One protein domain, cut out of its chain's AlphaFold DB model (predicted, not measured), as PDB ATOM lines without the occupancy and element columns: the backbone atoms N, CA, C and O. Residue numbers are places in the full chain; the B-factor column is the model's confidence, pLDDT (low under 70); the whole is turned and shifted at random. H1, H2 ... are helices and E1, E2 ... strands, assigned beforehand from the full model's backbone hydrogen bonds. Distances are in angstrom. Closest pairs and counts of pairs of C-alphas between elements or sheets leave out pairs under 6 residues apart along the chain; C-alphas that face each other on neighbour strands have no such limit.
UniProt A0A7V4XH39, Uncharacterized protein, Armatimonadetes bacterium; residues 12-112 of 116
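AT A GLANCE: This is residues 12 to 112 of the 116 residues of an uncharacterized protein of Armatimonadetes bacterium (UniProt A0A7V4XH39). Three small strand pieces are set round a middle of short helices and loops: a three-stranded sheet, E2 E4 E3, with helix H2 over one face, lies at one end; the hairpin E5 and E6 lies at the other; and E1 and E7, near the two ends of the printed part, pair as a ribbon at a third corner. The short helices H1 and H3 lie between these pieces, H3 nearest the middle. The printed part has 101 residues, with three named helices and seven named strands in the order E1 H1 E2 H2 E3 E4 E5 E6 H3 E7. The class is mixed, helices and strands, and the three sheets are antiparallel. The whole is compact, with a radius of gyration of the C-alphas of 13.8 A and spans of 40 by 35 by 20 A.

HOW THE PARTS SIT: In the largest sheet, E4, residues 59 to 63, is the inner strand between the edge strands E2, residues 29 to 33, and E3, residues 50 to 53. N 30 and O 62 are 2.8 A apart across E2 and E4; N 52 and O 61 are 2.9 A apart across E3 and E4, a hairpin. H2, residues 36 to 45, is on one face, making two layers, a helix over a sheet, at a height over the sheet of 9.3 A. It lies over E4 and runs along the strands, at 2 degrees to E4 on the local plane. It is only just not over E2, on which 2 of its C-alphas fall. The closest C-alphas of H2 and E3 are those of Thr 39 and Ile 51, 7.1 A apart. E2, H2 and E3 form a split strand-helix-strand unit, two strands running the same way with E4 between them, and its crossover is right-handed. H3, residues 89 to 93, only grazes the sheet; its closest C-alpha pair with E2 is Ala 90 and Val 32, 6.0 A. H2 and H3 are close but not clearly touching, with Met 38 and Gln 89 the closest C-alphas at 8.0 A. H1, residues 22 to 26, is not on this sheet; its C-alpha 24 is 6.2 A from C-alpha 71 of E5, residues 71 to 75, their closest pair. E5 and E6, residues 78 to 81, form a hairpin, with N 72 and O 80 2.8 A apart. E1, residues 12 to 15, and E7, residues 107 to 110, are antiparallel at 142 degrees, with N 14 and O 108 2.8 A apart. In H1, H2 and H3 every O i to N i+4 pair is within hydrogen-bond range.

IN THESE COORDINATES: E2 is 13.3 A long from first to last C-alpha, E4 13.0 A and H2 14.6 A; E5 is 12.1 A. E1 begins at C-alpha 12, (164.386, 222.871, 128.925), and E7 ends at C-alpha 110, (168.639, 220.126, 130.560). H2 begins at C-alpha 36, (151.724, 236.914, 109.788).

THE WHOLE: The two C-alphas farthest apart are those of Val 56 and Asp 76, 44.4 A. The printed part has no cut. The link from H3 to E7, residues 94 to 106, is long. Mean pLDDT of the printed part is 85.1; residues 34 and 112 are under 70.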
ATOM      1  N   VAL A  12     164.374 221.453 129.281       86.06
ATOM      2  CA  VAL A  12     164.386 222.871 128.925       86.06
ATOM      3  C   VAL A  12     165.593 223.185 128.062       86.06
ATOM      4  O   VAL A  12     166.726 222.814 128.369       86.06
ATOM      5  N   ARG A  13     165.342 223.912 126.971       89.69
ATOM      6  CA  ARG A  13     166.389 224.396 126.077       89.69
ATOM      7  C   ARG A  13     167.148 225.561 126.711       89.69
ATOM      8  O   ARG A  13     166.569 226.612 126.980       89.69
ATOM      9  N   THR A  14     168.458 225.409 126.865       90.50
ATOM     10  CA  THR A  14     169.367 226.433 127.394       90.50
ATOM     11  C   THR A  14     170.487 226.755 126.399       90.50
ATOM     12  O   THR A  14     170.671 226.084 125.380       90.50
ATOM     13  N   GLY A  15     171.243 227.824 126.668       90.81
ATOM     14  CA  GLY A  15     172.362 228.261 125.831       90.81
ATOM     15  C   GLY A  15     171.982 229.275 124.748       90.81
ATOM     16  O   GLY A  15     170.957 229.948 124.820       90.81
ATOM     17  N   SER A  16     172.861 229.438 123.757       90.56
ATOM     18  CA  SER A  16     172.695 230.445 122.705       90.56
ATOM     19  C   SER A  16     173.310 230.015 121.374       90.56
ATOM     20  O   SER A  16     174.213 229.176 121.299       90.56
ATOM     21  N   CYS A  17     172.816 230.605 120.283       89.19
ATOM     22  CA  CYS A  17     173.305 230.315 118.940       89.19
ATOM     23  C   CYS A  17     174.760 230.787 118.776       89.19
ATOM     24  O   CYS A  17     175.022 231.982 118.695       89.19
ATOM     25  N   ARG A  18     175.700 229.844 118.638       89.12
ATOM     26  CA  ARG A  18     177.133 230.118 118.392       89.12
ATOM     27  C   ARG A  18     177.515 230.197 116.913       89.12
ATOM     28  O   ARG A  18     178.676 230.031 116.572       89.12
ATOM     29  N   GLN A  19     176.529 230.358 116.028       89.56
ATOM     30  CA  GLN A  19     176.735 230.374 114.573       89.56
ATOM     31  C   GLN A  19     177.445 229.116 114.025       89.56
ATOM     32  O   GLN A  19     178.035 229.140 112.959       89.56
ATOM     33  N   CYS A  20     177.325 227.974 114.708       88.94
ATOM     34  CA  CYS A  20     177.958 226.710 114.305       88.94
ATOM     35  C   CYS A  20     177.426 226.096 112.993       88.94
ATOM     36  O   CYS A  20     177.891 225.039 112.588       88.94
ATOM     37  N   GLY A  21     176.407 226.689 112.363       89.12
ATOM     38  CA  GLY A  21     175.821 226.212 111.106       89.12
ATOM     39  C   GLY A  21     174.914 224.982 111.215       89.12
ATOM     40  O   GLY A  21     174.088 224.802 110.331       89.12
ATOM     41  N   GLN A  22     174.981 224.200 112.298       88.12
ATOM     42  CA  GLN A  22     174.279 222.910 112.444       88.12
ATOM     43  C   GLN A  22     172.781 222.975 112.106       88.12
ATOM     44  O   GLN A  22     172.286 222.202 111.287       88.12
ATOM     45  N   CYS A  23     172.068 223.943 112.685       85.44
ATOM     46  CA  CYS A  23     170.643 224.153 112.440       85.44
ATOM     47  C   CYS A  23     170.366 224.528 110.980       85.44
ATOM     48  O   CYS A  23     169.525 223.925 110.330       85.44
ATOM     49  N   CYS A  24     171.111 225.494 110.438       88.50
ATOM     50  CA  CYS A  24     170.931 225.990 109.072       88.50
ATOM     51  C   CYS A  24     171.323 224.963 108.010       88.50
ATOM     52  O   CYS A  24     170.806 225.001 106.898       88.50
ATOM     53  N   GLN A  25     172.242 224.061 108.345       88.19
ATOM     54  CA  GLN A  25     172.578 222.948 107.484       88.19
ATOM     55  C   GLN A  25     171.436 221.957 107.421       88.19
ATOM     56  O   GLN A  25     171.297 221.410 106.349       88.19
ATOM     57  N   ARG A  26     170.671 221.737 108.509       78.44
ATOM     58  CA  ARG A  26     169.724 220.616 108.652       78.44
ATOM     59  C   ARG A  26     168.241 220.918 108.605       78.44
ATOM     60  O   ARG A  26     167.443 219.994 108.464       78.44
ATOM     61  N   LEU A  27     167.889 222.186 108.693       75.81
ATOM     62  CA  LEU A  27     166.508 222.612 108.720       75.81
ATOM     63  C   LEU A  27     165.782 222.219 107.432       75.81
ATOM     64  O   LEU A  27     166.154 222.677 106.357       75.81
ATOM     65  N   GLY A  28     164.752 221.387 107.558       73.19
ATOM     66  CA  GLY A  28     163.810 221.106 106.475       73.19
ATOM     67  C   GLY A  28     162.437 221.712 106.749       73.19
ATOM     68  O   GLY A  28     161.853 222.328 105.864       73.19
ATOM     69  N   TRP A  29     161.953 221.579 107.988       80.81
ATOM     70  CA  TRP A  29     160.632 222.036 108.409       80.81
ATOM     71  C   TRP A  29     160.695 222.665 109.800       80.81
ATOM     72  O   TRP A  29     161.376 222.147 110.683       80.81
ATOM     73  N   LEU A  30     159.978 223.769 109.989       81.75
ATOM     74  CA  LEU A  30     159.713 224.384 111.284       81.75
ATOM     75  C   LEU A  30     158.206 224.462 111.501       81.75
ATOM     76  O   LEU A  30     157.482 224.890 110.602       81.75
ATOM     77  N   LEU A  31     157.760 224.119 112.706       81.19
ATOM     78  CA  LEU A  31     156.433 224.486 113.181       81.19
ATOM     79  C   LEU A  31     156.554 225.810 113.934       81.19
ATOM     80  O   LEU A  31     157.357 225.930 114.861       81.19
ATOM     81  N   VAL A  32     155.800 226.815 113.511       80.06
ATOM     82  CA  VAL A  32     155.901 228.181 114.040       80.06
ATOM     83  C   VAL A  32     154.517 228.694 114.392       80.06
ATOM     84  O   VAL A  32     153.569 228.420 113.665       80.06
ATOM     85  N   HIS A  33     154.384 229.416 115.501       79.69
ATOM     86  CA  HIS A  33     153.110 230.045 115.848       79.69
ATOM     87  C   HIS A  33     152.666 231.036 114.770       79.69
ATOM     88  O   HIS A  33     153.505 231.626 114.079       79.69
ATOM     89  N   GLY A  34     151.348 231.207 114.659       66.88
ATOM     90  CA  GLY A  34     150.687 232.095 113.719       66.88
ATOM     91  C   GLY A  34     151.077 233.567 113.880       66.88
ATOM     92  O   GLY A  34     150.378 234.331 114.531       66.88
ATOM     93  N   ASP A  35     152.199 233.978 113.288       75.88
ATOM     94  CA  ASP A  35     152.619 235.379 113.193       75.88
ATOM     95  C   ASP A  35     152.767 235.761 111.716       75.88
ATOM     96  O   ASP A  35     153.761 235.422 111.062       75.88
ATOM     97  N   GLU A  36     151.759 236.461 111.184       71.38
ATOM     98  CA  GLU A  36     151.724 236.914 109.788       71.38
ATOM     99  C   GLU A  36     152.998 237.690 109.415       71.38
ATOM    100  O   GLU A  36     153.581 237.432 108.358       71.38
ATOM    101  N   GLY A  37     153.511 238.540 110.314       80.62
ATOM    102  CA  GLY A  37     154.709 239.346 110.062       80.62
ATOM    103  C   GLY A  37     155.968 238.500 109.868       80.62
ATOM    104  O   GLY A  37     156.824 238.813 109.037       80.62
ATOM    105  N   MET A  38     156.073 237.377 110.577       81.25
ATOM    106  CA  MET A  38     157.173 236.428 110.407       81.25
ATOM    107  C   MET A  38     157.059 235.656 109.087       81.25
ATOM    108  O   MET A  38     158.077 235.461 108.416       81.25
ATOM    109  N   THR A  39     155.848 235.289 108.655       80.62
ATOM    110  CA  THR A  39     155.659 234.616 107.358       80.62
ATOM    111  C   THR A  39     156.017 235.519 106.174       80.62
ATOM    112  O   THR A  39     156.688 235.076 105.236       80.62
ATOM    113  N   GLU A  40     155.650 236.803 106.230       83.81
ATOM    114  CA  GLU A  40     156.041 237.801 105.232       83.81
ATOM    115  C   GLU A  40     157.553 238.025 105.226       83.81
ATOM    116  O   GLU A  40     158.183 238.017 104.165       83.81
ATOM    117  N   TRP A  41     158.157 238.148 106.414       85.12
ATOM    118  CA  TRP A  41     159.601 238.305 106.557       85.12
ATOM    119  C   TRP A  41     160.358 237.140 105.913       85.12
ATOM    120  O   TRP A  41     161.323 237.366 105.179       85.12
ATOM    121  N   LEU A  42     159.922 235.898 106.155       83.38
ATOM    122  CA  LEU A  42     160.566 234.702 105.609       83.38
ATOM    123  C   LEU A  42     160.511 234.688 104.080       83.38
ATOM    124  O   LEU A  42     161.550 234.520 103.442       83.38
ATOM    125  N   ARG A  43     159.336 234.946 103.491       83.25
ATOM    126  CA  ARG A  43     159.167 235.009 102.028       83.25
ATOM    127  C   ARG A  43     160.006 236.115 101.388       83.25
ATOM    128  O   ARG A  43     160.536 235.920 100.297       83.25
ATOM    129  N   ALA A  44     160.151 237.259 102.061       85.62
ATOM    130  CA  ALA A  44     160.959 238.373 101.567       85.62
ATOM    131  C   ALA A  44     162.464 238.049 101.527       85.62
ATOM    132  O   ALA A  44     163.178 238.560 100.664       85.62
ATOM    133  N   HIS A  45     162.951 237.207 102.442       83.38
ATOM    134  CA  HIS A  45     164.372 236.858 102.535       83.38
ATOM    135  C   HIS A  45     164.736 235.571 101.794       83.38
ATOM    136  O   HIS A  45     165.901 235.390 101.430       83.38
ATOM    137  N   ASP A  46     163.772 234.683 101.553       85.88
ATOM    138  CA  ASP A  46     163.959 233.517 100.700       85.88
ATOM    139  C   ASP A  46     162.632 233.098 100.030       85.88
ATOM    140  O   ASP A  46     161.772 232.503 100.681       85.88
ATOM    141  N   PRO A  47     162.459 233.356  98.719       84.94
ATOM    142  CA  PRO A  47     161.225 233.028  98.005       84.94
ATOM    143  C   PRO A  47     161.009 231.520  97.812       84.94
ATOM    144  O   PRO A  47     159.935 231.118  97.373       84.94
ATOM    145  N   GLU A  48     162.006 230.677  98.109       87.25
ATOM    146  CA  GLU A  48     161.846 229.217  98.075       87.25
ATOM    147  C   GLU A  48     161.266 228.652  99.380       87.25
ATOM    148  O   GLU A  48     160.932 227.466  99.432       87.25
ATOM    149  N   ILE A  49     161.110 229.480 100.420       87.19
ATOM    150  CA  ILE A  49     160.424 229.071 101.645       87.19
ATOM    151  C   ILE A  49     158.940 228.859 101.353       87.19
ATOM    152  O   ILE A  49     158.238 229.762 100.891       87.19
ATOM    153  N   LYS A  50     158.447 227.661 101.677       89.38
ATOM    154  CA  LYS A  50     157.017 227.334 101.612       89.38
ATOM    155  C   LYS A  50     156.413 227.468 102.997       89.38
ATOM    156  O   LYS A  50     157.035 227.067 103.972       89.38
ATOM    157  N   ILE A  51     155.220 228.044 103.073       88.31
ATOM    158  CA  ILE A  51     154.509 228.269 104.330       88.31
ATOM    159  C   ILE A  51     153.089 227.769 104.134       88.31
ATOM    160  O   ILE A  51     152.374 228.296 103.279       88.31
ATOM    161  N   GLU A  52     152.715 226.765 104.910       89.12
ATOM    162  CA  GLU A  52     151.415 226.107 104.861       89.12
ATOM    163  C   GLU A  52     150.751 226.266 106.238       89.12
ATOM    164  O   GLU A  52     151.383 225.937 107.240       89.12
ATOM    165  N   PRO A  53     149.535 226.831 106.340       87.75
ATOM    166  CA  PRO A  53     148.834 226.907 107.619       87.75
ATOM    167  C   PRO A  53     148.492 225.504 108.121       87.75
ATOM    168  O   PRO A  53     148.125 224.633 107.333       87.75
ATOM    169  N   ASP A  54     148.589 225.295 109.430       85.31
ATOM    170  CA  ASP A  54     147.982 224.131 110.062       85.31
ATOM    171  C   ASP A  54     146.474 224.390 110.210       85.31
ATOM    172  O   ASP A  54     146.056 225.407 110.756       85.31
ATOM    173  N   GLU A  55     145.627 223.514 109.664       81.00
ATOM    174  CA  GLU A  55     144.168 223.732 109.657       81.00
ATOM    175  C   GLU A  55     143.524 223.563 111.045       81.00
ATOM    176  O   GLU A  55     142.357 223.914 111.236       81.00
ATOM    177  N   VAL A  56     144.257 222.995 112.008       82.19
ATOM    178  CA  VAL A  56     143.745 222.632 113.335       82.19
ATOM    179  C   VAL A  56     144.348 223.511 114.426       82.19
ATOM    180  O   VAL A  56     143.670 223.826 115.407       82.19
ATOM    181  N   LEU A  57     145.612 223.896 114.276       79.62
ATOM    182  CA  LEU A  57     146.356 224.679 115.253       79.62
ATOM    183  C   LEU A  57     146.681 226.070 114.694       79.62
ATOM    184  O   LEU A  57     146.884 226.234 113.500       79.62
ATOM    185  N   ASP A  58     146.795 227.079 115.562       83.38
ATOM    186  CA  ASP A  58     147.208 228.444 115.182       83.38
ATOM    187  C   ASP A  58     148.726 228.527 114.903       83.38
ATOM    188  O   ASP A  58     149.501 229.180 115.612       83.38
ATOM    189  N   TYR A  59     149.169 227.746 113.913       86.38
ATOM    190  CA  TYR A  59     150.560 227.543 113.520       86.38
ATOM    191  C   TYR A  59     150.701 227.472 111.995       86.38
ATOM    192  O   TYR A  59     149.753 227.207 111.258       86.38
ATOM    193  N   TYR A  60     151.934 227.645 111.529       87.50
ATOM    194  CA  TYR A  60     152.343 227.387 110.156       87.50
ATOM    195  C   TYR A  60     153.436 226.316 110.105       87.50
ATOM    196  O   TYR A  60     154.368 226.307 110.913       87.50
ATOM    197  N   TRP A  61     153.361 225.462 109.092       87.62
ATOM    198  CA  TRP A  61     154.451 224.620 108.626       87.62
ATOM    199  C   TRP A  61     155.313 225.415 107.650       87.62
ATOM    200  O   TRP A  61     154.878 225.781 106.559       87.62
ATOM    201  N   VAL A  62     156.553 225.692 108.043       87.44
ATOM    202  CA  VAL A  62     157.525 226.423 107.225       87.44
ATOM    203  C   VAL A  62     158.562 225.444 106.695       87.44
ATOM    204  O   VAL A  62     159.364 224.916 107.462       87.44
ATOM    205  N   SER A  63     158.590 225.235 105.380       89.00
ATOM    206  CA  SER A  63     159.643 224.481 104.702       89.00
ATOM    207  C   SER A  63     160.789 225.411 104.326       89.00
ATOM    208  O   SER A  63     160.594 226.358 103.562       89.00
ATOM    209  N   ILE A  64     161.985 225.141 104.849       85.94
ATOM    210  CA  ILE A  64     163.201 225.907 104.556       85.94
ATOM    211  C   ILE A  64     164.106 225.041 103.669       85.94
ATOM    212  O   ILE A  64     164.330 223.877 104.004       85.94
ATOM    213  N   PRO A  65     164.638 225.568 102.547       84.50
ATOM    214  CA  PRO A  65     165.577 224.826 101.715       84.50
ATOM    215  C   PRO A  65     166.789 224.345 102.518       84.50
ATOM    216  O   PRO A  65     167.358 225.104 103.303       84.50
ATOM    217  N   TYR A  66     167.207 223.101 102.285       84.00
ATOM    218  CA  TYR A  66     168.409 222.515 102.877       84.00
ATOM    219  C   TYR A  66     169.538 222.480 101.834       84.00
ATOM    220  O   TYR A  66     169.342 221.890 100.766       84.00
ATOM    221  N   PRO A  67     170.749 222.982 102.149       87.56
ATOM    222  CA  PRO A  67     171.052 223.835 103.297       87.56
ATOM    223  C   PRO A  67     170.404 225.218 103.128       87.56
ATOM    224  O   PRO A  67     170.200 225.689 102.007       87.56
ATOM    225  N   CYS A  68     170.125 225.897 104.241       89.56
ATOM    226  CA  CYS A  68     169.524 227.230 104.222       89.56
ATOM    227  C   CYS A  68     170.414 228.212 103.446       89.56
ATOM    228  O   CYS A  68     171.598 228.351 103.745       89.56
ATOM    229  N   LYS A  69     169.847 228.973 102.503       89.75
ATOM    230  CA  LYS A  69     170.599 229.925 101.656       89.75
ATOM    231  C   LYS A  69     171.236 231.096 102.403       89.75
ATOM    232  O   LYS A  69     172.106 231.803 101.874       89.75
ATOM    233  N   GLN A  70     170.772 231.330 103.626       89.94
ATOM    234  CA  GLN A  70     171.334 232.340 104.513       89.94
ATOM    235  C   GLN A  70     172.622 231.855 105.192       89.94
ATOM    236  O   GLN A  70     173.326 232.666 105.791       89.94
ATOM    237  N   LEU A  71     172.957 230.564 105.081       92.00
ATOM    238  CA  LEU A  71     174.202 229.991 105.571       92.00
ATOM    239  C   LEU A  71     175.379 230.383 104.669       92.00
ATOM    240  O   LEU A  71     175.334 230.235 103.450       92.00
ATOM    241  N   ILE A  72     176.450 230.853 105.293       93.88
ATOM    242  CA  ILE A  72     177.762 231.068 104.690       93.88
ATOM    243  C   ILE A  72     178.731 230.087 105.344       93.88
ATOM    244  O   ILE A  72     178.818 230.034 106.573       93.88
ATOM    245  N   ASP A  73     179.461 229.338 104.523       93.38
ATOM    246  CA  ASP A  73     180.643 228.590 104.945       93.38
ATOM    247  C   ASP A  73     181.850 229.540 104.939       93.38
ATOM    248  O   ASP A  73     182.156 230.158 103.917       93.38
ATOM    249  N   LEU A  74     182.486 229.712 106.098       92.31
ATOM    250  CA  LEU A  74     183.655 230.577 106.274       92.31
ATOM    251  C   LEU A  74     184.982 229.809 106.139       92.31
ATOM    252  O   LEU A  74     186.044 230.419 106.274       92.31
ATOM    253  N   GLY A  75     184.937 228.494 105.912       89.62
ATOM    254  CA  GLY A  75     186.092 227.606 105.966       89.62
ATOM    255  C   GLY A  75     186.431 227.146 107.387       89.62
ATOM    256  O   GLY A  75     185.935 227.675 108.387       89.62
ATOM    257  N   ASP A  76     187.284 226.122 107.479       86.12
ATOM    258  CA  ASP A  76     187.766 225.531 108.741       86.12
ATOM    259  C   ASP A  76     186.644 225.054 109.685       86.12
ATOM    260  O   ASP A  76     186.774 225.086 110.910       86.12
ATOM    261  N   GLY A  77     185.504 224.643 109.119       82.12
ATOM    262  CA  GLY A  77     184.330 224.200 109.877       82.12
ATOM    263  C   GLY A  77     183.550 225.329 110.558       82.12
ATOM    264  O   GLY A  77     182.699 225.055 111.406       82.12
ATOM    265  N   ARG A  78     183.824 226.594 110.213       87.25
ATOM    266  CA  ARG A  78     183.096 227.759 110.728       87.25
ATOM    267  C   ARG A  78     181.994 228.180 109.769       87.25
ATOM    268  O   ARG A  78     182.171 228.197 108.556       87.25
ATOM    269  N   PHE A  79     180.874 228.603 110.340       92.38
ATOM    270  CA  PHE A  79     179.702 229.034 109.594       92.38
ATOM    271  C   PHE A  79     179.213 230.393 110.084       92.38
ATOM    272  O   PHE A  79     179.536 230.835 111.185       92.38
ATOM    273  N   HIS A  80     178.413 231.057 109.255       91.62
ATOM    274  CA  HIS A  80     177.737 232.297 109.607       91.62
ATOM    275  C   HIS A  80     176.350 232.356 108.965       91.62
ATOM    276  O   HIS A  80     176.151 231.868 107.857       91.62
ATOM    277  N   CYS A  81     175.378 232.955 109.652       91.44
ATOM    278  CA  CYS A  81     174.063 233.235 109.079       91.44
ATOM    279  C   CYS A  81     174.014 234.708 108.673       91.44
ATOM    280  O   CYS A  81     174.145 235.566 109.540       91.44
ATOM    281  N   LYS A  82     173.761 235.003 107.390       91.69
ATOM    282  CA  LYS A  82     173.654 236.375 106.845       91.69
ATOM    283  C   LYS A  82     172.679 237.269 107.608       91.69
ATOM    284  O   LYS A  82     172.833 238.482 107.619       91.69
ATOM    285  N   LEU A  83     171.668 236.659 108.219       89.69
ATOM    286  CA  LEU A  83     170.591 237.333 108.933       89.69
ATOM    287  C   LEU A  83     170.690 237.073 110.438       89.69
ATOM    288  O   LEU A  83     169.675 237.034 111.112       89.69
ATOM    289  N   HIS A  84     171.883 236.814 110.988       90.19
ATOM    290  CA  HIS A  84     172.018 236.370 112.379       90.19
ATOM    291  C   HIS A  84     171.310 237.282 113.392       90.19
ATOM    292  O   HIS A  84     170.620 236.773 114.277       90.19
ATOM    293  N   ASP A  85     171.441 238.597 113.227       89.31
ATOM    294  CA  ASP A  85     170.872 239.585 114.148       89.31
ATOM    295  C   ASP A  85     169.379 239.835 113.879       89.31
ATOM    296  O   ASP A  85     168.593 240.039 114.805       89.31
ATOM    297  N   SER A  86     168.966 239.750 112.611       88.06
ATOM    298  CA  SER A  86     167.592 240.000 112.160       88.06
ATOM    299  C   SER A  86     166.743 238.737 112.006       88.06
ATOM    300  O   SER A  86     165.584 238.837 111.613       88.06
ATOM    301  N   LYS A  87     167.282 237.548 112.312       86.56
ATOM    302  CA  LYS A  87     166.567 236.289 112.087       86.56
ATOM    303  C   LYS A  87     165.266 236.243 112.901       86.56
ATOM    304  O   LYS A  87     165.245 236.696 114.058       86.56
ATOM    305  N   PRO A  88     164.206 235.650 112.332       84.19
ATOM    306  CA  PRO A  88     162.910 235.559 112.971       84.19
ATOM    307  C   PRO A  88     162.998 234.657 114.194       84.19
ATOM    308  O   PRO A  88     163.917 233.837 114.328       84.19
ATOM    309  N   GLN A  89     162.021 234.810 115.083       82.31
ATOM    310  CA  GLN A  89     161.991 234.084 116.345       82.31
ATOM    311  C   GLN A  89     161.969 232.564 116.129       82.31
ATOM    312  O   GLN A  89     162.745 231.859 116.759       82.31
ATOM    313  N   ALA A  90     161.269 232.083 115.100       81.31
ATOM    314  CA  ALA A  90     161.321 230.692 114.644       81.31
ATOM    315  C   ALA A  90     162.757 230.135 114.468       81.31
ATOM    316  O   ALA A  90     163.093 229.054 114.945       81.31
ATOM    317  N   CYS A  91     163.656 230.909 113.849       84.88
ATOM    318  CA  CYS A  91     165.065 230.535 113.666       84.88
ATOM    319  C   CYS A  91     165.923 230.728 114.937       84.88
ATOM    320  O   CYS A  91     167.076 230.287 114.995       84.88
ATOM    321  N   LYS A  92     165.434 231.475 115.933       85.38
ATOM    322  CA  LYS A  92     166.042 231.604 117.272       85.38
ATOM    323  C   LYS A  92     165.610 230.460 118.184       85.38
ATOM    324  O   LYS A  92     166.403 230.043 119.030       85.38
ATOM    325  N   ASP A  93     164.406 229.947 117.980       81.44
ATOM    326  CA  ASP A  93     163.795 228.893 118.785       81.44
ATOM    327  C   ASP A  93     164.247 227.495 118.390       81.44
ATOM    328  O   ASP A  93     164.253 226.599 119.224       81.44
ATOM    329  N   TYR A  94     164.776 227.335 117.180       83.75
ATOM    330  CA  TYR A  94     165.444 226.104 116.783       83.75
ATOM    331  C   TYR A  94     166.831 225.942 117.445       83.75
ATOM    332  O   TYR A  94     167.584 226.924 117.536       83.75
ATOM    333  N   PRO A  95     167.234 224.726 117.862       85.62
ATOM    334  CA  PRO A  95     166.476 223.467 117.810       85.62
ATOM    335  C   PRO A  95     165.411 223.380 118.896       85.62
ATOM    336  O   PRO A  95     165.580 223.978 119.954       85.62
ATOM    337  N   LEU A  96     164.346 222.630 118.623       80.06
ATOM    338  CA  LEU A  96     163.224 222.395 119.532       80.06
ATOM    339  C   LEU A  96     163.419 221.128 120.370       80.06
ATOM    340  O   LEU A  96     162.909 221.065 121.486       80.06
ATOM    341  N   LEU A  97     164.167 220.150 119.856       81.62
ATOM    342  CA  LEU A  97     164.391 218.857 120.499       81.62
ATOM    343  C   LEU A  97     165.888 218.542 120.635       81.62
ATOM    344  O   LEU A  97     166.740 219.045 119.898       81.62
ATOM    345  N   SER A  98     166.228 217.707 121.618       80.38
ATOM    346  CA  SER A  98     167.618 217.384 121.959       80.38
ATOM    347  C   SER A  98     168.329 216.527 120.913       80.38
ATOM    348  O   SER A  98     169.540 216.661 120.742       80.38
ATOM    349  N   ASP A  99     167.595 215.698 120.176       81.88
ATOM    350  CA  ASP A  99     168.096 214.846 119.092       81.88
ATOM    351  C   ASP A  99     168.421 215.622 117.801       81.88
ATOM    352  O   ASP A  99     169.112 215.116 116.912       81.88
ATOM    353  N   GLU A 100     168.001 216.884 117.717       77.88
ATOM    354  CA  GLU A 100     168.357 217.801 116.634       77.88
ATOM    355  C   GLU A 100     169.761 218.400 116.803       77.88
ATOM    356  O   GLU A 100     170.343 218.937 115.851       77.88
ATOM    357  N   LEU A 101     170.332 218.315 118.012       78.25
ATOM    358  CA  LEU A 101     171.658 218.835 118.318       78.25
ATOM    359  C   LEU A 101     172.769 217.885 117.863       78.25
ATOM    360  O   LEU A 101     172.709 216.671 118.029       78.25
ATOM    361  N   LYS A 102     173.854 218.475 117.355       77.81
ATOM    362  CA  LYS A 102     175.144 217.801 117.179       77.81
ATOM    363  C   LYS A 102     176.203 218.403 118.091       77.81
ATOM    364  O   LYS A 102     176.067 219.537 118.563       77.81
ATOM    365  N   ASP A 103     177.294 217.659 118.247       78.19
ATOM    366  CA  ASP A 103     178.506 218.124 118.910       78.19
ATOM    367  C   ASP A 103     178.950 219.487 118.365       78.19
ATOM    368  O   ASP A 103     179.007 219.725 117.157       78.19
ATOM    369  N   GLY A 104     179.236 220.408 119.287       82.75
ATOM    370  CA  GLY A 104     179.645 221.776 118.971       82.75
ATOM    371  C   GLY A 104     178.506 222.795 118.852       82.75
ATOM    372  O   GLY A 104     178.791 223.990 118.739       82.75
ATOM    373  N   CYS A 105     177.233 222.389 118.936       88.75
ATOM    374  CA  CYS A 105     176.140 223.355 119.058       88.75
ATOM    375  C   CYS A 105     176.199 224.107 120.402       88.75
ATOM    376  O   CYS A 105     176.618 223.574 121.429       88.75
ATOM    377  N   GLY A 106     175.796 225.380 120.388       89.50
ATOM    378  CA  GLY A 106     175.755 226.227 121.582       89.50
ATOM    379  C   GLY A 106     174.501 226.068 122.442       89.50
ATOM    380  O   GLY A 106     174.483 226.586 123.558       89.50
ATOM    381  N   PHE A 107     173.483 225.375 121.932       91.38
ATOM    382  CA  PHE A 107     172.275 225.026 122.671       91.38
ATOM    383  C   PHE A 107     172.428 223.675 123.370       91.38
ATOM    384  O   PHE A 107     173.184 222.815 122.911       91.38
ATOM    385  N   ARG A 108     171.698 223.501 124.470       90.62
ATOM    386  CA  ARG A 108     171.597 222.260 125.248       90.62
ATOM    387  C   ARG A 108     170.161 222.057 125.718       90.62
ATOM    388  O   ARG A 108     169.370 222.993 125.685       90.62
ATOM    389  N   PHE A 109     169.855 220.839 126.143       89.25
ATOM    390  CA  PHE A 109     168.586 220.478 126.765       89.25
ATOM    391  C   PHE A 109     168.895 219.869 128.123       89.25
ATOM    392  O   PHE A 109     169.673 218.919 128.204       89.25
ATOM    393  N   GLU A 110     168.348 220.470 129.171       86.56
ATOM    394  CA  GLU A 110     168.639 220.126 130.560       86.56
ATOM    395  C   GLU A 110     167.330 219.816 131.286       86.56
ATOM    396  O   GLU A 110     166.330 220.515 131.101       86.56
ATOM    397  N   ASP A 111     167.329 218.770 132.109       82.62
ATOM    398  CA  ASP A 111     166.192 218.467 132.974       82.62
ATOM    399  C   ASP A 111     166.042 219.595 134.001       82.62
ATOM    400  O   ASP A 111     167.013 219.978 134.663       82.62
ATOM    401  N   LEU A 112     164.833 220.142 134.150       65.94
ATOM    402  CA  LEU A 112     164.585 221.111 135.215       65.94
ATOM    403  C   LEU A 112     164.792 220.429 136.572       65.94
ATOM    404  O   LEU A 112     164.206 219.366 136.808       65.94
TER     405      LEU A 112